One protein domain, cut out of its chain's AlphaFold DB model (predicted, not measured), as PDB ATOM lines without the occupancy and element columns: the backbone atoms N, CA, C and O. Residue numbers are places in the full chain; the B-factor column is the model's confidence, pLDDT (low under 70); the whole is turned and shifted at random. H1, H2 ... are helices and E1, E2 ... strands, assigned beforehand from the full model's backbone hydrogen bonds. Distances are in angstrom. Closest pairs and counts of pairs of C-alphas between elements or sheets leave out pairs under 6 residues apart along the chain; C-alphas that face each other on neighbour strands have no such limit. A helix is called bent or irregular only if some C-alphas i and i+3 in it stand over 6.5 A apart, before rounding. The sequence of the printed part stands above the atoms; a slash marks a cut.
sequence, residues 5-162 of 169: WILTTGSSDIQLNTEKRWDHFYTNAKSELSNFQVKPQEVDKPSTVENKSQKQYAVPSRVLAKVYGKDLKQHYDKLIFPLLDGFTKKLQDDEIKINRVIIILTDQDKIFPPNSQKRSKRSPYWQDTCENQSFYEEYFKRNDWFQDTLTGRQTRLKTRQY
ATOM      1  N   TRP A   5      50.091   1.785  46.355       90.81
ATOM      2  CA  TRP A   5      49.663   1.916  44.973       90.81
ATOM      3  C   TRP A   5      49.270   3.363  44.689       90.81
ATOM      4  O   TRP A   5      48.426   3.936  45.383       90.81
ATOM      5  N   ILE A   6      49.912   3.970  43.693       91.50
ATOM      6  CA  ILE A   6      49.584   5.313  43.217       91.50
ATOM      7  C   ILE A   6      48.817   5.173  41.908       91.50
ATOM      8  O   ILE A   6      49.333   4.613  40.944       91.50
ATOM      9  N   LEU A   7      47.595   5.692  41.893       90.69
ATOM     10  CA  LEU A   7      46.678   5.651  40.766       90.69
ATOM     11  C   LEU A   7      46.544   7.049  40.175       90.69
ATOM     12  O   LEU A   7      46.051   7.969  40.827       90.69
ATOM     13  N   THR A   8      46.980   7.208  38.935       90.69
ATOM     14  CA  THR A   8      46.611   8.353  38.099       90.69
ATOM     15  C   THR A   8      45.355   7.998  37.337       90.69
ATOM     16  O   THR A   8      45.292   6.909  36.776       90.69
ATOM     17  N   THR A   9      44.387   8.908  37.316       90.94
ATOM     18  CA  THR A   9      43.089   8.643  36.700       90.94
ATOM     19  C   THR A   9      42.859   9.504  35.463       90.94
ATOM     20  O   THR A   9      43.307  10.649  35.399       90.94
ATOM     21  N   GLY A  10      42.137   8.954  34.497       91.19
ATOM     22  CA  GLY A  10      41.675   9.588  33.276       91.19
ATOM     23  C   GLY A  10      40.228   9.210  32.968       91.19
ATOM     24  O   GLY A  10      39.585   8.428  33.670       91.19
ATOM     25  N   SER A  11      39.691   9.782  31.896       87.75
ATOM     26  CA  SER A  11      38.276   9.622  31.551       87.75
ATOM     27  C   SER A  11      37.884   8.222  31.088       87.75
ATOM     28  O   SER A  11      36.708   7.882  31.138       87.75
ATOM     29  N   SER A  12      38.849   7.400  30.676       88.31
ATOM     30  CA  SER A  12      38.629   6.012  30.267       88.31
ATOM     31  C   SER A  12      38.631   5.011  31.421       88.31
ATOM     32  O   SER A  12      38.309   3.847  31.183       88.31
ATOM     33  N   ASP A  13      39.019   5.414  32.637       92.69
ATOM     34  CA  ASP A  13      39.149   4.485  33.771       92.69
ATOM     35  C   ASP A  13      37.806   4.024  34.325       92.69
ATOM     36  O   ASP A  13      37.725   2.948  34.914       92.69
ATOM     37  N   ILE A  14      36.755   4.820  34.112       95.25
ATOM     38  CA  ILE A  14      35.379   4.460  34.433       95.25
ATOM     39  C   ILE A  14      34.566   4.526  33.152       95.25
ATOM     40  O   ILE A  14      34.534   5.549  32.469       95.25
ATOM     41  N   GLN A  15      33.898   3.428  32.832       95.31
ATOM     42  CA  GLN A  15      33.092   3.303  31.625       95.31
ATOM     43  C   GLN A  15      31.713   2.758  31.975       95.31
ATOM     44  O   GLN A  15      31.478   2.261  33.077       95.31
ATOM     45  N   LEU A  16      30.792   2.842  31.022       95.25
ATOM     46  CA  LEU A  16      29.494   2.197  31.121       95.25
ATOM     47  C   LEU A  16      29.551   0.807  30.499       95.25
ATOM     48  O   LEU A  16      30.112   0.624  29.422       95.25
ATOM     49  N   ASN A  17      28.893  -0.163  31.124       93.31
ATOM     50  CA  ASN A  17      28.654  -1.471  30.510       93.31
ATOM     51  C   ASN A  17      27.396  -1.513  29.625       93.31
ATOM     52  O   ASN A  17      27.095  -2.528  28.994       93.31
ATOM     53  N   THR A  18      26.630  -0.420  29.599       91.50
ATOM     54  CA  THR A  18      25.442  -0.268  28.768       91.50
ATOM     55  C   THR A  18      25.120   1.206  28.550       91.50
ATOM     56  O   THR A  18      25.181   2.006  29.477       91.50
ATOM     57  N   GLU A  19      24.706   1.566  27.336       92.81
ATOM     58  CA  GLU A  19      24.109   2.879  27.053       92.81
ATOM     59  C   GLU A  19      22.583   2.898  27.268       92.81
ATOM     60  O   GLU A  19      21.925   3.926  27.086       92.81
ATOM     61  N   LYS A  20      21.984   1.764  27.666       92.12
ATOM     62  CA  LYS A  20      20.537   1.670  27.893       92.12
ATOM     63  C   LYS A  20      20.097   2.712  28.919       92.12
ATOM     64  O   LYS A  20      20.626   2.778  30.026       92.12
ATOM     65  N   ARG A  21      19.057   3.473  28.562       91.44
ATOM     66  CA  ARG A  21      18.479   4.561  29.373       91.44
ATOM     67  C   ARG A  21      19.429   5.739  29.630       91.44
ATOM     68  O   ARG A  21      19.083   6.583  30.453       91.44
ATOM     69  N   TRP A  22      20.554   5.852  28.915       93.88
ATOM     70  CA  TRP A  22      21.438   7.019  29.008       93.88
ATOM     71  C   TRP A  22      20.660   8.328  28.871       93.88
ATOM     72  O   TRP A  22      20.730   9.163  29.762       93.88
ATOM     73  N   ASP A  23      19.846   8.469  27.819       92.19
ATOM     74  CA  ASP A  23      19.096   9.706  27.556       92.19
ATOM     75  C   ASP A  23      18.166  10.096  28.714       92.19
ATOM     76  O   ASP A  23      17.994  11.280  29.006       92.19
ATOM     77  N   HIS A  24      17.603   9.110  29.419       92.19
ATOM     78  CA  HIS A  24      16.763   9.340  30.591       92.19
ATOM     79  C   HIS A  24      17.575   9.908  31.762       92.19
ATOM     80  O   HIS A  24      17.214  10.950  32.305       92.19
ATOM     81  N   PHE A  25      18.696   9.274  32.120       92.44
ATOM     82  CA  PHE A  25      19.551   9.747  33.217       92.44
ATOM     83  C   PHE A  25      20.233  11.076  32.878       92.44
ATOM     84  O   PHE A  25      20.258  11.999  33.688       92.44
ATOM     85  N   TYR A  26      20.711  11.207  31.644       92.25
ATOM     86  CA  TYR A  26      21.314  12.426  31.130       92.25
ATOM     87  C   TYR A  26      20.339  13.609  31.187       92.25
ATOM     88  O   TYR A  26      20.728  14.707  31.584       92.25
ATOM     89  N   THR A  27      19.063  13.403  30.839       90.94
ATOM     90  CA  THR A  27      18.045  14.466  30.895       90.94
ATOM     91  C   THR A  27      17.886  15.024  32.309       90.94
ATOM     92  O   THR A  27      17.787  16.242  32.464       90.94
ATOM     93  N   ASN A  28      17.961  14.172  33.334       89.69
ATOM     94  CA  ASN A  28      17.871  14.594  34.734       89.69
ATOM     95  C   ASN A  28      19.074  15.452  35.175       89.69
ATOM     96  O   ASN A  28      18.914  16.330  36.017       89.69
ATOM     97  N   ALA A  29      20.251  15.242  34.577       90.12
ATOM     98  CA  ALA A  29      21.480  15.988  34.867       90.12
ATOM     99  C   ALA A  29      21.738  17.170  33.905       90.12
ATOM    100  O   ALA A  29      22.717  17.904  34.049       90.12
ATOM    101  N   LYS A  30      20.882  17.376  32.895       86.62
ATOM    102  CA  LYS A  30      21.134  18.297  31.771       86.62
ATOM    103  C   LYS A  30      21.377  19.749  32.199       86.62
ATOM    104  O   LYS A  30      22.184  20.439  31.569       86.62
ATOM    105  N   SER A  31      20.695  20.212  33.249       84.69
ATOM    106  CA  SER A  31      20.866  21.564  33.799       84.69
ATOM    107  C   SER A  31      22.283  21.784  34.335       84.69
ATOM    108  O   SER A  31      22.892  22.816  34.058       84.69
ATOM    109  N   GLU A  32      22.859  20.786  35.006       84.56
ATOM    110  CA  GLU A  32      24.225  20.824  35.541       84.56
ATOM    111  C   GLU A  32      25.309  20.703  34.466       84.56
ATOM    112  O   GLU A  32      26.482  21.001  34.706       84.56
ATOM    113  N   LEU A  33      24.918  20.249  33.279       84.94
ATOM    114  CA  LEU A  33      25.794  20.032  32.137       84.94
ATOM    115  C   LEU A  33      25.846  21.242  31.200       84.94
ATOM    116  O   LEU A  33      26.455  21.157  30.143       84.94
ATOM    117  N   SER A  34      25.226  22.379  31.541       76.88
ATOM    118  CA  SER A  34      25.189  23.559  30.655       76.88
ATOM    119  C   SER A  34      24.660  23.234  29.245       76.88
ATOM    120  O   SER A  34      25.118  23.799  28.254       76.88
ATOM    121  N   ASN A  35      23.711  22.291  29.142       71.31
ATOM    122  CA  ASN A  35      23.187  21.744  27.881       71.31
ATOM    123  C   ASN A  35      24.219  21.008  26.992       71.31
ATOM    124  O   ASN A  35      23.992  20.830  25.791       71.31
ATOM    125  N   PHE A  36      25.325  20.531  27.568       72.19
ATOM    126  CA  PHE A  36      26.375  19.768  26.892       72.19
ATOM    127  C   PHE A  36      25.918  18.376  26.428       72.19
ATOM    128  O   PHE A  36      26.095  17.385  27.127       72.19
ATOM    129  N   GLN A  37      25.376  18.277  25.211       80.31
ATOM    130  CA  GLN A  37      24.954  16.987  24.653       80.31
ATOM    131  C   GLN A  37      26.129  16.032  24.422       80.31
ATOM    132  O   GLN A  37      26.942  16.233  23.506       80.31
ATOM    133  N   VAL A  38      26.119  14.944  25.185       86.38
ATOM    134  CA  VAL A  38      27.036  13.814  25.080       86.38
ATOM    135  C   VAL A  38      26.240  12.537  24.900       86.38
ATOM    136  O   VAL A  38      25.212  12.341  25.545       86.38
ATOM    137  N   LYS A  39      26.751  11.665  24.034       90.44
ATOM    138  CA  LYS A  39      26.329  10.273  23.944       90.44
ATOM    139  C   LYS A  39      27.496   9.381  24.369       90.44
ATOM    140  O   LYS A  39      28.634   9.750  24.064       90.44
ATOM    141  N   PRO A  40      27.236   8.250  25.045       93.50
ATOM    142  CA  PRO A  40      28.252   7.242  25.280       93.50
ATOM    143  C   PRO A  40      28.833   6.787  23.943       93.50
ATOM    144  O   PRO A  40      28.106   6.629  22.963       93.50
ATOM    145  N   GLN A  41      30.150   6.641  23.887       92.75
ATOM    146  CA  GLN A  41      30.844   6.151  22.703       92.75
ATOM    147  C   GLN A  41      31.288   4.727  22.964       92.75
ATOM    148  O   GLN A  41      31.988   4.491  23.943       92.75
ATOM    149  N   GLU A  42      30.883   3.789  22.111       92.94
ATOM    150  CA  GLU A  42      31.403   2.425  22.175       92.94
ATOM    151  C   GLU A  42      32.931   2.455  22.024       92.94
ATOM    152  O   GLU A  42      33.459   3.155  21.157       92.94
ATOM    153  N   VAL A  43      33.632   1.743  22.903       89.81
ATOM    154  CA  VAL A  43      35.095   1.673  22.917       89.81
ATOM    155  C   VAL A  43      35.577   0.235  22.887       89.81
ATOM    156  O   VAL A  43      34.924  -0.678  23.402       89.81
ATOM    157  N   ASP A  44      36.759   0.057  22.304       82.06
ATOM    158  CA  ASP A  44      37.475  -1.204  22.370       82.06
ATOM    159  C   ASP A  44      37.866  -1.513  23.812       82.06
ATOM    160  O   ASP A  44      38.268  -0.646  24.595       82.06
ATOM    161  N   LYS A  45      37.762  -2.791  24.161       72.12
ATOM    162  CA  LYS A  45      38.117  -3.260  25.494       72.12
ATOM    163  C   LYS A  45      39.627  -3.316  25.638       72.12
ATOM    164  O   LYS A  45      40.303  -3.759  24.704       72.12
ATOM    165  N   PRO A  46      40.156  -3.021  26.833       69.25
ATOM    166  CA  PRO A  46      41.505  -3.437  27.169       69.25
ATOM    167  C   PRO A  46      41.660  -4.946  26.947       69.25
ATOM    168  O   PRO A  46      40.756  -5.729  27.250       69.25
ATOM    169  N   SER A  47      42.832  -5.368  26.472       62.72
ATOM    170  CA  SER A  47      43.162  -6.784  26.258       62.72
ATOM    171  C   SER A  47      43.068  -7.637  27.532       62.72
ATOM    172  O   SER A  47      43.037  -8.860  27.446       62.72
ATOM    173  N   THR A  48      43.017  -6.996  28.702       60.00
ATOM    174  CA  THR A  48      42.905  -7.601  30.033       60.00
ATOM    175  C   THR A  48      41.481  -8.015  30.422       60.00
ATOM    176  O   THR A  48      41.305  -8.639  31.464       60.00
ATOM    177  N   VAL A  49      40.455  -7.685  29.626       64.12
ATOM    178  CA  VAL A  49      39.049  -8.009  29.932       64.12
ATOM    179  C   VAL A  49      38.659  -9.368  29.339       64.12
ATOM    180  O   VAL A  49      38.651  -9.549  28.123       64.12
ATOM    181  N   GLU A  50      38.272 -10.319  30.195       59.91
ATOM    182  CA  GLU A  50      37.957 -11.705  29.797       59.91
ATOM    183  C   GLU A  50      36.698 -11.827  28.928       59.91
ATOM    184  O   GLU A  50      36.643 -12.631  27.997       59.91
ATOM    185  N   ASN A  51      35.678 -11.004  29.187       62.38
ATOM    186  CA  ASN A  51      34.409 -11.102  28.477       62.38
ATOM    187  C   ASN A  51      34.382 -10.209  27.230       62.38
ATOM    188  O   ASN A  51      33.958  -9.050  27.278       62.38
ATOM    189  N   LYS A  52      34.801 -10.751  26.082       59.53
ATOM    190  CA  LYS A  52      34.864 -10.021  24.802       59.53
ATOM    191  C   LYS A  52      33.502  -9.619  24.215       59.53
ATOM    192  O   LYS A  52      33.479  -8.677  23.430       59.53
ATOM    193  N   SER A  53      32.366 -10.173  24.651       64.38
ATOM    194  CA  SER A  53      31.042  -9.848  24.072       64.38
ATOM    195  C   SER A  53      30.322  -8.640  24.701       64.38
ATOM    196  O   SER A  53      29.514  -7.991  24.044       64.38
ATOM    197  N   GLN A  54      30.624  -8.275  25.952       73.75
ATOM    198  CA  GLN A  54      29.942  -7.176  26.663       73.75
ATOM    199  C   GLN A  54      30.428  -5.776  26.247       73.75
ATOM    200  O   GLN A  54      31.489  -5.366  26.693       73.75
ATOM    201  N   LYS A  55      29.704  -5.033  25.410       86.94
ATOM    202  CA  LYS A  55      30.117  -3.683  24.968       86.94
ATOM    203  C   LYS A  55      30.465  -2.740  26.131       86.94
ATOM    204  O   LYS A  55      29.838  -2.806  27.187       86.94
ATOM    205  N   GLN A  56      31.437  -1.857  25.909       91.88
ATOM    206  CA  GLN A  56      31.832  -0.816  26.857       91.88
ATOM    207  C   GLN A  56      31.658   0.547  26.207       91.88
ATOM    208  O   GLN A  56      31.861   0.682  25.000       91.88
ATOM    209  N   TYR A  57      31.267   1.541  26.998       94.75
ATOM    210  CA  TYR A  57      31.016   2.879  26.490       94.75
ATOM    211  C   TYR A  57      31.747   3.927  27.320       94.75
ATOM    212  O   TYR A  57      31.531   4.045  28.529       94.75
ATOM    213  N   ALA A  58      32.584   4.717  26.658       93.56
ATOM    214  CA  ALA A  58      33.261   5.850  27.256       93.56
ATOM    215  C   ALA A  58      32.369   7.094  27.243       93.56
ATOM    216  O   ALA A  58      31.626   7.370  26.296       93.56
ATOM    217  N   VAL A  59      32.481   7.869  28.314       93.75
ATOM    218  CA  VAL A  59      31.829   9.161  28.514       93.75
ATOM    219  C   VAL A  59      32.863  10.066  29.192       93.75
ATOM    220  O   VAL A  59      33.629   9.571  30.019       93.75
ATOM    221  N   PRO A  60      32.917  11.378  28.895       93.88
ATOM    222  CA  PRO A  60      33.763  12.298  29.645       93.88
ATOM    223  C   PRO A  60      33.508  12.169  31.153       93.88
ATOM    224  O   PRO A  60      32.360  12.202  31.602       93.88
ATOM    225  N   SER A  61      34.578  12.026  31.927       94.50
ATOM    226  CA  SER A  61      34.511  11.660  33.345       94.50
ATOM    227  C   SER A  61      33.612  12.592  34.169       94.50
ATOM    228  O   SER A  61      32.718  12.129  34.874       94.50
ATOM    229  N   ARG A  62      33.737  13.914  33.990       92.69
ATOM    230  CA  ARG A  62      32.901  14.893  34.703       92.69
ATOM    231  C   ARG A  62      31.412  14.761  34.356       92.69
ATOM    232  O   ARG A  62      30.553  15.021  35.194       92.69
ATOM    233  N   VAL A  63      31.091  14.362  33.124       93.62
ATOM    234  CA  VAL A  63      29.703  14.107  32.702       93.62
ATOM    235  C   VAL A  63      29.179  12.841  33.356       93.62
ATOM    236  O   VAL A  63      28.069  12.852  33.877       93.62
ATOM    237  N   LEU A  64      29.977  11.773  33.363       95.38
ATOM    238  CA  LEU A  64      29.612  10.515  34.004       95.38
ATOM    239  C   LEU A  64      29.274  10.732  35.489       95.38
ATOM    240  O   LEU A  64      28.217  10.291  35.944       95.38
ATOM    241  N   ALA A  65      30.110  11.497  36.201       94.88
ATOM    242  CA  ALA A  65      29.868  11.886  37.588       94.88
ATOM    243  C   ALA A  65      28.550  12.641  37.777       94.88
ATOM    244  O   ALA A  65      27.790  12.347  38.693       94.88
ATOM    245  N   LYS A  66      28.243  13.594  36.895       93.62
ATOM    246  CA  LYS A  66      26.998  14.371  36.966       93.62
ATOM    247  C   LYS A  66      25.757  13.534  36.673       93.62
ATOM    248  O   LYS A  66      24.722  13.743  37.292       93.62
ATOM    249  N   VAL A  67      25.853  12.581  35.745       94.94
ATOM    250  CA  VAL A  67      24.723  11.724  35.360       94.94
ATOM    251  C   VAL A  67      24.429  10.662  36.420       94.94
ATOM    252  O   VAL A  67      23.263  10.406  36.708       94.94
ATOM    253  N   TYR A  68      25.460  10.052  37.010       95.75
ATOM    254  CA  TYR A  68      25.287   8.899  37.901       95.75
ATOM    255  C   TYR A  68      25.635   9.158  39.368       95.75
ATOM    256  O   TYR A  68      25.260   8.360  40.218       95.75
ATOM    257  N   GLY A  69      26.329  10.246  39.701       93.44
ATOM    258  CA  GLY A  69      26.927  10.430  41.025       93.44
ATOM    259  C   GLY A  69      25.934  10.658  42.158       93.44
ATOM    260  O   GLY A  69      26.152  10.149  43.256       93.44
ATOM    261  N   LYS A  70      24.820  11.355  41.903       91.62
ATOM    262  CA  LYS A  70      23.789  11.609  42.925       91.62
ATOM    263  C   LYS A  70      23.141  10.314  43.430       91.62
ATOM    264  O   LYS A  70      22.931  10.164  44.630       91.62
ATOM    265  N   ASP A  71      22.908   9.372  42.520       92.12
ATOM    266  CA  ASP A  71      22.264   8.081  42.784       92.12
ATOM    267  C   ASP A  71      23.232   6.906  42.557       92.12
ATOM    268  O   ASP A  71      22.822   5.801  42.195       92.12
ATOM    269  N   LEU A  72      24.534   7.129  42.804       94.00
ATOM    270  CA  LEU A  72      25.620   6.197  42.472       94.00
ATOM    271  C   LEU A  72      25.322   4.767  42.922       94.00
ATOM    272  O   LEU A  72      25.465   3.833  42.144       94.00
ATOM    273  N   LYS A  73      24.838   4.575  44.152       93.25
ATOM    274  CA  LYS A  73      24.540   3.237  44.690       93.25
ATOM    275  C   LYS A  73      23.494   2.466  43.880       93.25
ATOM    276  O   LYS A  73      23.576   1.244  43.823       93.25
ATOM    277  N   GLN A  74      22.526   3.161  43.279       93.94
ATOM    278  CA  GLN A  74      21.456   2.562  42.470       93.94
ATOM    279  C   GLN A  74      21.900   2.271  41.031       93.94
ATOM    280  O   GLN A  74      21.204   1.574  40.292       93.94
ATOM    281  N   HIS A  75      23.018   2.861  40.606       93.25
ATOM    282  CA  HIS A  75      23.508   2.799  39.230       93.25
ATOM    283  C   HIS A  75      24.930   2.249  39.118       93.25
ATOM    284  O   HIS A  75      25.470   2.166  38.017       93.25
ATOM    285  N   TYR A  76      25.532   1.850  40.238       94.00
ATOM    286  CA  TYR A  76      26.886   1.318  40.291       94.00
ATOM    287  C   TYR A  76      27.039   0.082  39.397       94.00
ATOM    288  O   TYR A  76      28.065  -0.091  38.755       94.00
ATOM    289  N   ASP A  77      25.979  -0.725  39.274       93.31
ATOM    290  CA  ASP A  77      25.900  -1.894  38.391       93.31
ATOM    291  C   ASP A  77      26.096  -1.569  36.901       93.31
ATOM    292  O   ASP A  77      26.314  -2.474  36.100       93.31
ATOM    293  N   LYS A  78      25.996  -0.293  36.516       93.81
ATOM    294  CA  LYS A  78      26.187   0.186  35.136       93.81
ATOM    295  C   LYS A  78      27.613   0.629  34.873       93.81
ATOM    296  O   LYS A  78      27.989   0.781  33.711       93.81
ATOM    297  N   LEU A  79      28.378   0.859  35.934       94.69
ATOM    298  CA  LEU A  79      29.760   1.296  35.876       94.69
ATOM    299  C   LEU A  79      30.680   0.082  35.843       94.69
ATOM    300  O   LEU A  79      30.428  -0.940  36.479       94.69
ATOM    301  N   ILE A  80      31.768   0.221  35.107       93.56
ATOM    302  CA  ILE A  80      32.871  -0.735  35.074       93.56
ATOM    303  C   ILE A  80      34.185   0.025  35.180       93.56
ATOM    304  O   ILE A  80      34.262   1.188  34.772       93.56
ATOM    305  N   PHE A  81      35.213  -0.645  35.700       94.00
ATOM    306  CA  PHE A  81      36.520  -0.049  35.959       94.00
ATOM    307  C   PHE A  81      37.614  -0.882  35.275       94.00
ATOM    308  O   PHE A  81      38.437  -1.490  35.955       94.00
ATOM    309  N   PRO A  82      37.645  -0.955  33.930       90.50
ATOM    310  CA  PRO A  82      38.317  -2.039  33.209       90.50
ATOM    311  C   PRO A  82      39.802  -2.205  33.548       90.50
ATOM    312  O   PRO A  82      40.293  -3.325  33.695       90.50
ATOM    313  N   LEU A  83      40.523  -1.087  33.676       89.56
ATOM    314  CA  LEU A  83      41.938  -1.101  34.037       89.56
ATOM    315  C   LEU A  83      42.128  -1.454  35.511       89.56
ATOM    316  O   LEU A  83      42.970  -2.289  35.831       89.56
ATOM    317  N   LEU A  84      41.330  -0.862  36.402       91.62
ATOM    318  CA  LEU A  84      41.424  -1.120  37.835       91.62
ATOM    319  C   LEU A  84      41.082  -2.578  38.165       91.62
ATOM    320  O   LEU A  84      41.786  -3.186  38.964       91.62
ATOM    321  N   ASP A  85      40.085  -3.153  37.494       91.62
ATOM    322  CA  ASP A  85      39.711  -4.565  37.598       91.62
ATOM    323  C   ASP A  85      40.853  -5.474  37.139       91.62
ATOM    324  O   ASP A  85      41.256  -6.382  37.866       91.62
ATOM    325  N   GLY A  86      41.437  -5.190  35.968       89.44
ATOM    326  CA  GLY A  86      42.562  -5.960  35.436       89.44
ATOM    327  C   GLY A  86      43.801  -5.911  36.336       89.44
ATOM    328  O   GLY A  86      44.401  -6.946  36.624       89.44
ATOM    329  N   PHE A  87      44.173  -4.724  36.823       90.88
ATOM    330  CA  PHE A  87      45.309  -4.579  37.735       90.88
ATOM    331  C   PHE A  87      45.036  -5.196  39.104       90.88
ATOM    332  O   PHE A  87      45.915  -5.857  39.649       90.88
ATOM    333  N   THR A  88      43.832  -5.023  39.650       91.00
ATOM    334  CA  THR A  88      43.451  -5.630  40.932       91.00
ATOM    335  C   THR A  88      43.530  -7.147  40.849       91.00
ATOM    336  O   THR A  88      44.143  -7.759  41.718       91.00
ATOM    337  N   LYS A  89      43.004  -7.746  39.772       91.38
ATOM    338  CA  LYS A  89      43.129  -9.185  39.525       91.38
ATOM    339  C   LYS A  89      44.594  -9.621  39.495       91.38
ATOM    340  O   LYS A  89      44.969 -10.548  40.196       91.38
ATOM    341  N   LYS A  90      45.451  -8.904  38.760       91.56
ATOM    342  CA  LYS A  90      46.881  -9.240  38.700       91.56
ATOM    343  C   LYS A  90      47.563  -9.161  40.073       91.56
ATOM    344  O   LYS A  90      48.367 -10.023  40.406       91.56
ATOM    345  N   LEU A  91      47.235  -8.152  40.880       91.00
ATOM    346  CA  LEU A  91      47.767  -8.027  42.239       91.00
ATOM    347  C   LEU A  91      47.274  -9.149  43.166       91.00
ATOM    348  O   LEU A  91      48.025  -9.573  44.041       91.00
ATOM    349  N   GLN A  92      46.035  -9.614  42.983       90.56
ATOM    350  CA  GLN A  92      45.482 -10.765  43.699       90.56
ATOM    351  C   GLN A  92      46.197 -12.059  43.309       90.56
ATOM    352  O   GLN A  92      46.639 -12.780  44.200       90.56
ATOM    353  N   ASP A  93      46.356 -12.310  42.006       93.12
ATOM    354  CA  ASP A  93      47.035 -13.494  41.466       93.12
ATOM    355  C   ASP A  93      48.494 -13.584  41.950       93.12
ATOM    356  O   ASP A  93      48.997 -14.672  42.222       93.12
ATOM    357  N   ASP A  94      49.162 -12.435  42.098       93.50
ATOM    358  CA  ASP A  94      50.540 -12.337  42.595       93.50
ATOM    359  C   ASP A  94      50.626 -12.227  44.137       93.50
ATOM    360  O   ASP A  94      51.708 -12.009  44.686       93.50
ATOM    361  N   GLU A  95      49.496 -12.325  44.847       91.06
ATOM    362  CA  GLU A  95      49.375 -12.203  46.310       91.06
ATOM    363  C   GLU A  95      49.987 -10.904  46.894       91.06
ATOM    364  O   GLU A  95      50.411 -10.827  48.056       91.06
ATOM    365  N   ILE A  96      50.010  -9.826  46.103       89.31
ATOM    366  CA  ILE A  96      50.613  -8.544  46.481       89.31
ATOM    367  C   ILE A  96      49.656  -7.761  47.378       89.31
ATOM    368  O   ILE A  96      48.769  -7.046  46.918       89.31
ATOM    369  N   LYS A  97      49.884  -7.794  48.692       87.00
ATOM    370  CA  LYS A  97      49.090  -6.994  49.640       87.00
ATOM    371  C   LYS A  97      49.336  -5.496  49.451       87.00
ATOM    372  O   LYS A  97      50.462  -5.037  49.646       87.00
ATOM    373  N   ILE A  98      48.290  -4.725  49.150       88.00
ATOM    374  CA  ILE A  98      48.335  -3.256  49.089       88.00
ATOM    375  C   ILE A  98      47.892  -2.668  50.425       88.00
ATOM    376  O   ILE A  98      46.772  -2.891  50.873       88.00
ATOM    377  N   ASN A  99      48.763  -1.878  51.055       86.12
ATOM    378  CA  ASN A  99      48.499  -1.283  52.370       86.12
ATOM    379  C   ASN A  99      48.008   0.165  52.284       86.12
ATOM    380  O   ASN A  99      47.500   0.710  53.262       86.12
ATOM    381  N   ARG A 100      48.213   0.819  51.137       86.25
ATOM    382  CA  ARG A 100      47.800   2.202  50.904       86.25
ATOM    383  C   ARG A 100      47.495   2.417  49.431       86.25
ATOM    384  O   ARG A 100      48.308   2.060  48.582       86.25
ATOM    385  N   VAL A 101      46.384   3.094  49.156       88.56
ATOM    386  CA  VAL A 101      46.035   3.590  47.821       88.56
ATOM    387  C   VAL A 101      46.037   5.116  47.847       88.56
ATOM    388  O   VAL A 101      45.432   5.739  48.723       88.56
ATOM    389  N   ILE A 102      46.746   5.720  46.898       89.19
ATOM    390  CA  ILE A 102      46.740   7.163  46.653       89.19
ATOM    391  C   ILE A 102      46.163   7.376  45.262       89.19
ATOM    392  O   ILE A 102      46.763   6.946  44.283       89.19
ATOM    393  N   ILE A 103      45.029   8.066  45.179       90.25
ATOM    394  CA  ILE A 103      44.388   8.389  43.901       90.25
ATOM    395  C   ILE A 103      44.632   9.859  43.594       90.25
ATOM    396  O   ILE A 103      44.398  10.733  44.437       90.25
ATOM    397  N   ILE A 104      45.117  10.111  42.385       91.44
ATOM    398  CA  ILE A 104      45.348  11.437  41.836       91.44
ATOM    399  C   ILE A 104      44.202  11.744  40.879       91.44
ATOM    400  O   ILE A 104      44.034  11.075  39.854       91.44
ATOM    401  N   LEU A 105      43.429  12.768  41.235       91.88
ATOM    402  CA  LEU A 105      42.333  13.293  40.427       91.88
ATOM    403  C   LEU A 105      42.732  14.637  39.809       91.88
ATOM    404  O   LEU A 105      43.464  15.413  40.437       91.88
ATOM    405  N   THR A 106      42.241  14.922  38.602       91.12
ATOM    406  CA  THR A 106      42.468  16.203  37.919       91.12
ATOM    407  C   THR A 106      41.292  17.151  38.122       91.12
ATOM    408  O   THR A 106      40.135  16.737  38.037       91.12
ATOM    409  N   ASP A 107      41.601  18.419  38.395       90.19
ATOM    410  CA  ASP A 107      40.636  19.516  38.398       90.19
ATOM    411  C   ASP A 107      41.230  20.734  37.681       90.19
ATOM    412  O   ASP A 107      42.169  21.380  38.163       90.19
ATOM    413  N   GLN A 108      40.690  21.021  36.502       83.69
ATOM    414  CA  GLN A 108      41.088  22.115  35.628       83.69
ATOM    415  C   GLN A 108      40.042  23.238  35.595       83.69
ATOM    416  O   GLN A 108      40.110  24.113  34.732       83.69
ATOM    417  N   ASP A 109      39.091  23.266  36.537       84.06
ATOM    418  CA  ASP A 109      38.019  24.272  36.584       84.06
ATOM    419  C   ASP A 109      38.539  25.721  36.571       84.06
ATOM    420  O   ASP A 109      37.937  26.602  35.957       84.06
ATOM    421  N   LYS A 110      39.702  25.947  37.194       82.44
ATOM    422  CA  LYS A 110      40.351  27.262  37.305       82.44
ATOM    423  C   LYS A 110      41.185  27.667  36.088       82.44
ATOM    424  O   LYS A 110      41.580  28.822  36.015       82.44
ATOM    425  N   ILE A 111      41.466  26.745  35.163       80.88
ATOM    426  CA  ILE A 111      42.223  27.046  33.935       80.88
ATOM    427  C   ILE A 111      41.298  27.629  32.864       80.88
ATOM    428  O   ILE A 111      41.713  28.437  32.038       80.88
ATOM    429  N   PHE A 112      40.030  27.214  32.852       70.75
ATOM    430  CA  PHE A 112      39.096  27.605  31.805       70.75
ATOM    431  C   PHE A 112      38.176  28.725  32.297       70.75
ATOM    432  O   PHE A 112      37.317  28.468  33.149       70.75
ATOM    433  N   PRO A 113      38.272  29.951  31.741       68.06
ATOM    434  CA  PRO A 113      37.359  31.019  32.114       68.06
ATOM    435  C   PRO A 113      35.903  30.592  31.843       68.06
ATOM    436  O   PRO A 113      35.642  29.875  30.865       68.06
ATOM    437  N   PRO A 114      34.930  31.031  32.668       63.25
ATOM    438  CA  PRO A 114      33.561  30.503  32.665       63.25
ATOM    439  C   PRO A 114      32.838  30.544  31.307       63.25
ATOM    440  O   PRO A 114      31.911  29.769  31.076       63.25
ATOM    441  N   ASN A 115      33.266  31.422  30.393       61.81
ATOM    442  CA  ASN A 115      32.441  31.862  29.272       61.81
ATOM    443  C   ASN A 115      32.848  31.336  27.883       61.81
ATOM    444  O   ASN A 115      32.077  31.537  26.947       61.81
ATOM    445  N   SER A 116      33.985  30.648  27.705       62.50
ATOM    446  CA  SER A 116      34.465  30.288  26.349       62.50
ATOM    447  C   SER A 116      34.707  28.793  26.120       62.50
ATOM    448  O   SER A 116      34.216  28.248  25.134       62.50
ATOM    449  N   GLN A 117      35.403  28.093  27.021       58.84
ATOM    450  CA  GLN A 117      35.854  26.719  26.742       58.84
ATOM    451  C   GLN A 117      35.005  25.619  27.382       58.84
ATOM    452  O   GLN A 117      34.914  24.536  26.808       58.84
ATOM    453  N   LYS A 118      34.302  25.879  28.494       64.56
ATOM    454  CA  LYS A 118      33.387  24.894  29.115       64.56
ATOM    455  C   LYS A 118      32.229  24.488  28.193       64.56
ATOM    456  O   LYS A 118      31.666  23.411  28.336       64.56
ATOM    457  N   ARG A 119      31.893  25.318  27.201       66.56
ATOM    458  CA  ARG A 119      30.861  25.020  26.192       66.56
ATOM    459  C   ARG A 119      31.344  24.069  25.091       66.56
ATOM    460  O   ARG A 119      30.520  23.502  24.376       66.56
ATOM    461  N   SER A 120      32.658  23.889  24.933       76.94
ATOM    462  CA  SER A 120      33.210  23.000  23.910       76.94
ATOM    463  C   SER A 120      33.113  21.542  24.339       76.94
ATOM    464  O   SER A 120      33.543  21.172  25.431       76.94
ATOM    465  N   LYS A 121      32.646  20.683  23.425       71.62
ATOM    466  CA  LYS A 121      32.584  19.233  23.655       71.62
ATOM    467  C   LYS A 121      33.952  18.580  23.856       71.62
ATOM    468  O   LYS A 121      34.039  17.507  24.440       71.62
ATOM    469  N   ARG A 122      35.008  19.224  23.356       77.00
ATOM    470  CA  ARG A 122      36.399  18.759  23.448       77.00
ATOM    471  C   ARG A 122      37.156  19.392  24.615       77.00
ATOM    472  O   ARG A 122      38.367  19.239  24.699       77.00
ATOM    473  N   SER A 123      36.465  20.136  25.479       84.56
ATOM    474  CA  SER A 123      37.102  20.809  26.606       84.56
ATOM    475  C   SER A 123      37.725  19.796  27.571       84.56
ATOM    476  O   SER A 123      37.008  18.894  28.023       84.56
ATOM    477  N   PRO A 124      39.010  19.955  27.936       86.44
ATOM    478  CA  PRO A 124      39.649  19.149  28.974       86.44
ATOM    479  C   PRO A 124      38.899  19.183  30.316       86.44
ATOM    480  O   PRO A 124      38.839  18.170  31.002       86.44
ATOM    481  N   TYR A 125      38.190  20.281  30.611       88.38
ATOM    482  CA  TYR A 125      37.287  20.398  31.762       88.38
ATOM    483  C   TYR A 125      36.305  19.220  31.895       88.38
ATOM    484  O   TYR A 125      36.053  18.737  32.998       88.38
ATOM    485  N   TRP A 126      35.738  18.731  30.785       89.81
ATOM    486  CA  TRP A 126      34.781  17.617  30.822       89.81
ATOM    487  C   TRP A 126      35.449  16.257  31.045       89.81
ATOM    488  O   TRP A 126      34.777  15.303  31.437       89.81
ATOM    489  N   GLN A 127      36.756  16.166  30.801       91.31
ATOM    490  CA  GLN A 127      37.554  14.957  30.996       91.31
ATOM    491  C   GLN A 127      38.080  14.825  32.429       91.31
ATOM    492  O   GLN A 127      38.560  13.754  32.789       91.31
ATOM    493  N   ASP A 128      37.967  15.878  33.244       91.75
ATOM    494  CA  ASP A 128      38.453  15.875  34.619       91.75
ATOM    495  C   ASP A 128      37.841  14.778  35.484       91.75
ATOM    496  O   ASP A 128      36.660  14.436  35.367       91.75
ATOM    497  N   THR A 129      38.656  14.265  36.403       94.00
ATOM    498  CA  THR A 129      38.303  13.140  37.273       94.00
ATOM    499  C   THR A 129      37.951  13.534  38.699       94.00
ATOM    500  O   THR A 129      37.540  12.670  39.470       94.00
ATOM    501  N   CYS A 130      38.038  14.817  39.070       92.00
ATOM    502  CA  CYS A 130      37.742  15.269  40.433       92.00
ATOM    503  C   CYS A 130      36.333  14.898  40.923       92.00
ATOM    504  O   CYS A 130      36.180  14.523  42.080       92.00
ATOM    505  N   GLU A 131      35.326  14.924  40.047       92.50
ATOM    506  CA  GLU A 131      33.947  14.555  40.406       92.50
ATOM    507  C   GLU A 131      33.749  13.034  40.571       92.50
ATOM    508  O   GLU A 131      32.763  12.600  41.161       92.50
ATOM    509  N   ASN A 132      34.688  12.203  40.097       94.12
ATOM    510  CA  ASN A 132      34.618  10.742  40.226       94.12
ATOM    511  C   ASN A 132      35.134  10.234  41.578       94.12
ATOM    512  O   ASN A 132      35.237   9.024  41.775       94.12
ATOM    513  N   GLN A 133      35.478  11.118  42.518       92.50
ATOM    514  CA  GLN A 133      36.017  10.721  43.819       92.50
ATOM    515  C   GLN A 133      35.160   9.636  44.497       92.50
ATOM    516  O   GLN A 133      35.682   8.595  44.898       92.50
ATOM    517  N   SER A 134      33.843   9.848  44.557       91.81
ATOM    518  CA  SER A 134      32.898   8.915  45.181       91.81
ATOM    519  C   SER A 134      32.805   7.571  44.452       91.81
ATOM    520  O   SER A 134      32.488   6.558  45.067       91.81
ATOM    521  N   PHE A 135      33.124   7.530  43.156       95.56
ATOM    522  CA  PHE A 135      33.060   6.314  42.349       95.56
ATOM    523  C   PHE A 135      34.210   5.387  42.733       95.56
ATOM    524  O   PHE A 135      34.000   4.195  42.942       95.56
ATOM    525  N   TYR A 136      35.412   5.947  42.894       93.62
ATOM    526  CA  TYR A 136      36.565   5.198  43.381       93.62
ATOM    527  C   TYR A 136      36.397   4.774  44.841       93.62
ATOM    528  O   TYR A 136      36.718   3.639  45.185       93.62
ATOM    529  N   GLU A 137      35.871   5.645  45.707       90.56
ATOM    530  CA  GLU A 137      35.558   5.275  47.094       90.56
ATOM    531  C   GLU A 137      34.602   4.074  47.154       90.56
ATOM    532  O   GLU A 137      34.861   3.116  47.884       90.56
ATOM    533  N   GLU A 138      33.533   4.095  46.354       93.06
ATOM    534  CA  GLU A 138      32.571   2.994  46.273       93.06
ATOM    535  C   GLU A 138      33.212   1.720  45.691       93.06
ATOM    536  O   GLU A 138      32.940   0.629  46.194       93.06
ATOM    537  N   TYR A 139      34.117   1.846  44.712       93.50
ATOM    538  CA  TYR A 139      34.885   0.723  44.162       93.50
ATOM    539  C   TYR A 139      35.707  -0.002  45.225       93.50
ATOM    540  O   TYR A 139      35.522  -1.198  45.452       93.50
ATOM    541  N   PHE A 140      36.582   0.724  45.926       90.56
ATOM    542  CA  PHE A 140      37.437   0.122  46.953       90.56
ATOM    543  C   PHE A 140      36.627  -0.400  48.141       90.56
ATOM    544  O   PHE A 140      37.033  -1.362  48.787       90.56
ATOM    545  N   LYS A 141      35.470   0.209  48.427       88.94
ATOM    546  CA  LYS A 141      34.560  -0.264  49.472       88.94
ATOM    547  C   LYS A 141      33.902  -1.601  49.128       88.94
ATOM    548  O   LYS A 141      33.709  -2.416  50.022       88.94
ATOM    549  N   ARG A 142      33.513  -1.802  47.867       89.50
ATOM    550  CA  ARG A 142      32.806  -3.010  47.400       89.50
ATOM    551  C   ARG A 142      33.725  -4.177  47.071       89.50
ATOM    552  O   ARG A 142      33.237  -5.285  46.889       89.50
ATOM    553  N   ASN A 143      35.017  -3.921  46.927       85.69
ATOM    554  CA  ASN A 143      35.991  -4.947  46.606       85.69
ATOM    555  C   ASN A 143      36.643  -5.459  47.900       85.69
ATOM    556  O   ASN A 143      37.506  -4.797  48.482       85.69
ATOM    557  N   ASP A 144      36.199  -6.640  48.337       82.31
ATOM    558  CA  ASP A 144      36.569  -7.265  49.614       82.31
ATOM    559  C   ASP A 144      38.082  -7.423  49.789       82.31
ATOM    560  O   ASP A 144      38.606  -7.246  50.889       82.31
ATOM    561  N   TRP A 145      38.816  -7.640  48.695       82.62
ATOM    562  CA  TRP A 145      40.272  -7.756  48.743       82.62
ATOM    563  C   TRP A 145      40.935  -6.519  49.356       82.62
ATOM    564  O   TRP A 145      41.875  -6.644  50.138       82.62
ATOM    565  N   PHE A 146      40.416  -5.322  49.073       80.31
ATOM    566  CA  PHE A 146      40.938  -4.098  49.678       80.31
ATOM    567  C   PHE A 146      40.477  -3.894  51.120       80.31
ATOM    568  O   PHE A 146      41.173  -3.208  51.868       80.31
ATOM    569  N   GLN A 147      39.342  -4.466  51.531       70.25
ATOM    570  CA  GLN A 147      38.885  -4.388  52.924       70.25
ATOM    571  C   GLN A 147      39.848  -5.131  53.856       70.25
ATOM    572  O   GLN A 147      40.181  -4.626  54.929       70.25
ATOM    573  N   ASP A 148      40.377  -6.263  53.392       61.09
ATOM    574  CA  ASP A 148      41.319  -7.085  54.152       61.09
ATOM    575  C   ASP A 148      42.764  -6.558  54.093       61.09
ATOM    576  O   ASP A 148      43.546  -6.742  55.032       61.09
ATOM    577  N   THR A 149      43.155  -5.877  53.006       58.59
ATOM    578  CA  THR A 149      44.538  -5.401  52.828       58.59
ATOM    579  C   THR A 149      44.772  -3.965  53.318       58.59
ATOM    580  O   THR A 149      45.883  -3.644  53.768       58.59
ATOM    581  N   LEU A 150      43.752  -3.095  53.291       61.12
ATOM    582  CA  LEU A 150      43.829  -1.702  53.754       61.12
ATOM    583  C   LEU A 150      43.585  -1.600  55.267       61.12
ATOM    584  O   LEU A 150      42.577  -1.084  55.745       61.12
ATOM    585  N   THR A 151      44.554  -2.058  56.055       44.16
ATOM    586  CA  THR A 151      44.507  -1.947  57.520       44.16
ATOM    587  C   THR A 151      44.638  -0.485  57.981       44.16
ATOM    588  O   THR A 151      45.703   0.122  57.910       44.16
ATOM    589  N   GLY A 152      43.540   0.089  58.490       45.78
ATOM    590  CA  GLY A 152      43.537   1.325  59.283       45.78
ATOM    591  C   GLY A 152      43.751   2.633  58.502       45.78
ATOM    592  O   GLY A 152      44.867   3.130  58.390       45.78
ATOM    593  N   ARG A 153      42.641   3.260  58.074       43.16
ATOM    594  CA  ARG A 153      42.523   4.680  57.661       43.16
ATOM    595  C   ARG A 153      43.625   5.187  56.716       43.16
ATOM    596  O   ARG A 153      44.491   5.943  57.162       43.16
ATOM    597  N   GLN A 154      43.581   4.890  55.411       46.12
ATOM    598  CA  GLN A 154      44.460   5.615  54.474       46.12
ATOM    599  C   GLN A 154      44.119   5.571  52.976       46.12
ATOM    600  O   GLN A 154      45.026   5.576  52.148       46.12
ATOM    601  N   THR A 155      42.849   5.658  52.588       45.41
ATOM    602  CA  THR A 155      42.519   6.261  51.285       45.41
ATOM    603  C   THR A 155      42.739   7.769  51.416       45.41
ATOM    604  O   THR A 155      41.928   8.487  51.997       45.41
ATOM    605  N   ARG A 156      43.903   8.262  50.974       44.34
ATOM    606  CA  ARG A 156      44.159   9.707  50.872       44.34
ATOM    607  C   ARG A 156      43.915  10.127  49.436       44.34
ATOM    608  O   ARG A 156      44.735   9.864  48.559       44.34
ATOM    609  N   LEU A 157      42.792  10.792  49.231       43.50
ATOM    610  CA  LEU A 157      42.424  11.389  47.958       43.50
ATOM    611  C   LEU A 157      43.135  12.736  47.866       43.50
ATOM    612  O   LEU A 157      43.041  13.563  48.776       43.50
ATOM    613  N   LYS A 158      43.933  12.924  46.815       45.28
ATOM    614  CA  LYS A 158      44.608  14.193  46.545       45.28
ATOM    615  C   LYS A 158      44.158  14.704  45.187       45.28
ATOM    616  O   LYS A 158      44.579  14.197  44.150       45.28
ATOM    617  N   THR A 159      43.343  15.748  45.207       42.38
ATOM    618  CA  THR A 159      42.983  16.500  44.007       42.38
ATOM    619  C   THR A 159      44.138  17.429  43.645       42.38
ATOM    620  O   THR A 159      44.555  18.254  44.462       42.38
ATOM    621  N   ARG A 160      44.684  17.301  42.431       46.34
ATOM    622  CA  ARG A 160      45.600  18.308  41.878       46.34
ATOM    623  C   ARG A 160      44.761  19.406  41.230       46.34
ATOM    624  O   ARG A 160      44.164  19.178  40.184       46.34
ATOM    625  N   GLN A 161      44.746  20.590  41.842       43.50
ATOM    626  CA  GLN A 161      44.288  21.809  41.176       43.50
ATOM    627  C   GLN A 161      45.432  22.353  40.323       43.50
ATOM    628  O   GLN A 161      46.498  22.667  40.856       43.50
ATOM    629  N   TYR A 162      45.222  22.475  39.016       40.62
ATOM    630  CA  TYR A 162      46.144  23.218  38.162       40.62
ATOM    631  C   TYR A 162      45.807  24.716  38.263       40.62
ATOM    632  O   TYR A 162      44.664  25.119  38.047       40.62
TER     633      TYR A 162
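What this domain is: This is residues 5 to 162 of the 169 residues of an uncharacterized protein of Planktothrix agardhii NIES-204 (UniProt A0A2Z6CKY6). A small wall of three parallel strands, E1, E4 and E5, has the helix H6 packed along one of its faces; H2 packs on residues 130 to 135 of H6, away from the sheet, and H1 and H5 pack on H2. H4 and H7 lie near each other toward one end, while the very short strands E2 and E3 meet only at a point. You read 158 residues with seven named helices and five named strands, in the order E1 H1 E2 E3 H2 H3 H4 E4 H5 H6 H7 E5, mixed in class; the sheet's order is E1 E4 E5. The whole is compact, with a radius of gyration of the C-alphas of 16.2 A and spans of 49 by 37 by 27 A.

Where its parts are: Find C-alpha 5 at (49.663, 1.916, 44.973), where E1 begins and runs to residue 8. Go on to H1, residues 22 to 29, E2, residues 41 to 43, and E3, residues 56 to 58. Next come H2, residues 61 to 68, H3, residues 72 to 78, and H4, residues 82 to 93, 16.6 A long. E4, residues 100 to 107, covers 22.5 A. After H5, residues 124 to 127, find C-alpha 130 at (37.742, 15.269, 40.433), where H6 sets out for residue 142, 20.2 A away. H7 is residues 144 to 149, and E5, residues 155 to 161, runs 18.6 A to C-alpha 161 at (44.288, 21.809, 41.176). H3 and H6 are irregular: C-alphas 74 and 77, and C-alphas 131 and 134, are each 7.5 A apart.

How they stand to each other: Look first at the inner strand E4. E1 is parallel to it, with N 7 and O 102 at 2.8 A; E5 is parallel too, with N 160 and O 105 at 3.0 A. H6 is on this sheet in two layers, helix over one face, at a height over the sheet of 9.4 A, along E4 at 13 degrees on the local plane; C-alphas 105 and 130 are closest, 5.0 A. E4, H5 H6 H7 and E5 form a strand-helix-strand unit, two parallel neighbours with helices between. The hub H2 touches H6 at a steep tilt of 63 degrees, C-alphas 65 and 132 being closest at 5.6 A. It touches H1, C-alphas 29 and 67 at 5.4 A, and H5, C-alphas 61 and 127 at 5.1 A. H3 is close but not clearly touching H2, C-alphas 68 and 75 at 6.5 A. Every O i to N i+4 pair is within hydrogen-bond range in H1, H2, H4 and H7, while H5 is too short for any O i to N i+4 pair; H6 has 7 of 9 within range, and H3 has 1 of 3 beside 2 of 4 O i to N i+3 pairs.

The domain as a whole: The C-alphas of Glu 95 and Asn 115 are farthest apart, 50.2 A, and the printed part has no cut. The links E1 to H1, H1 to E2, E2 to E3 and E4 to H5 are long. The model's pLDDT is under 70 at residues 46 to 53, 113 to 119 and 148 to 162.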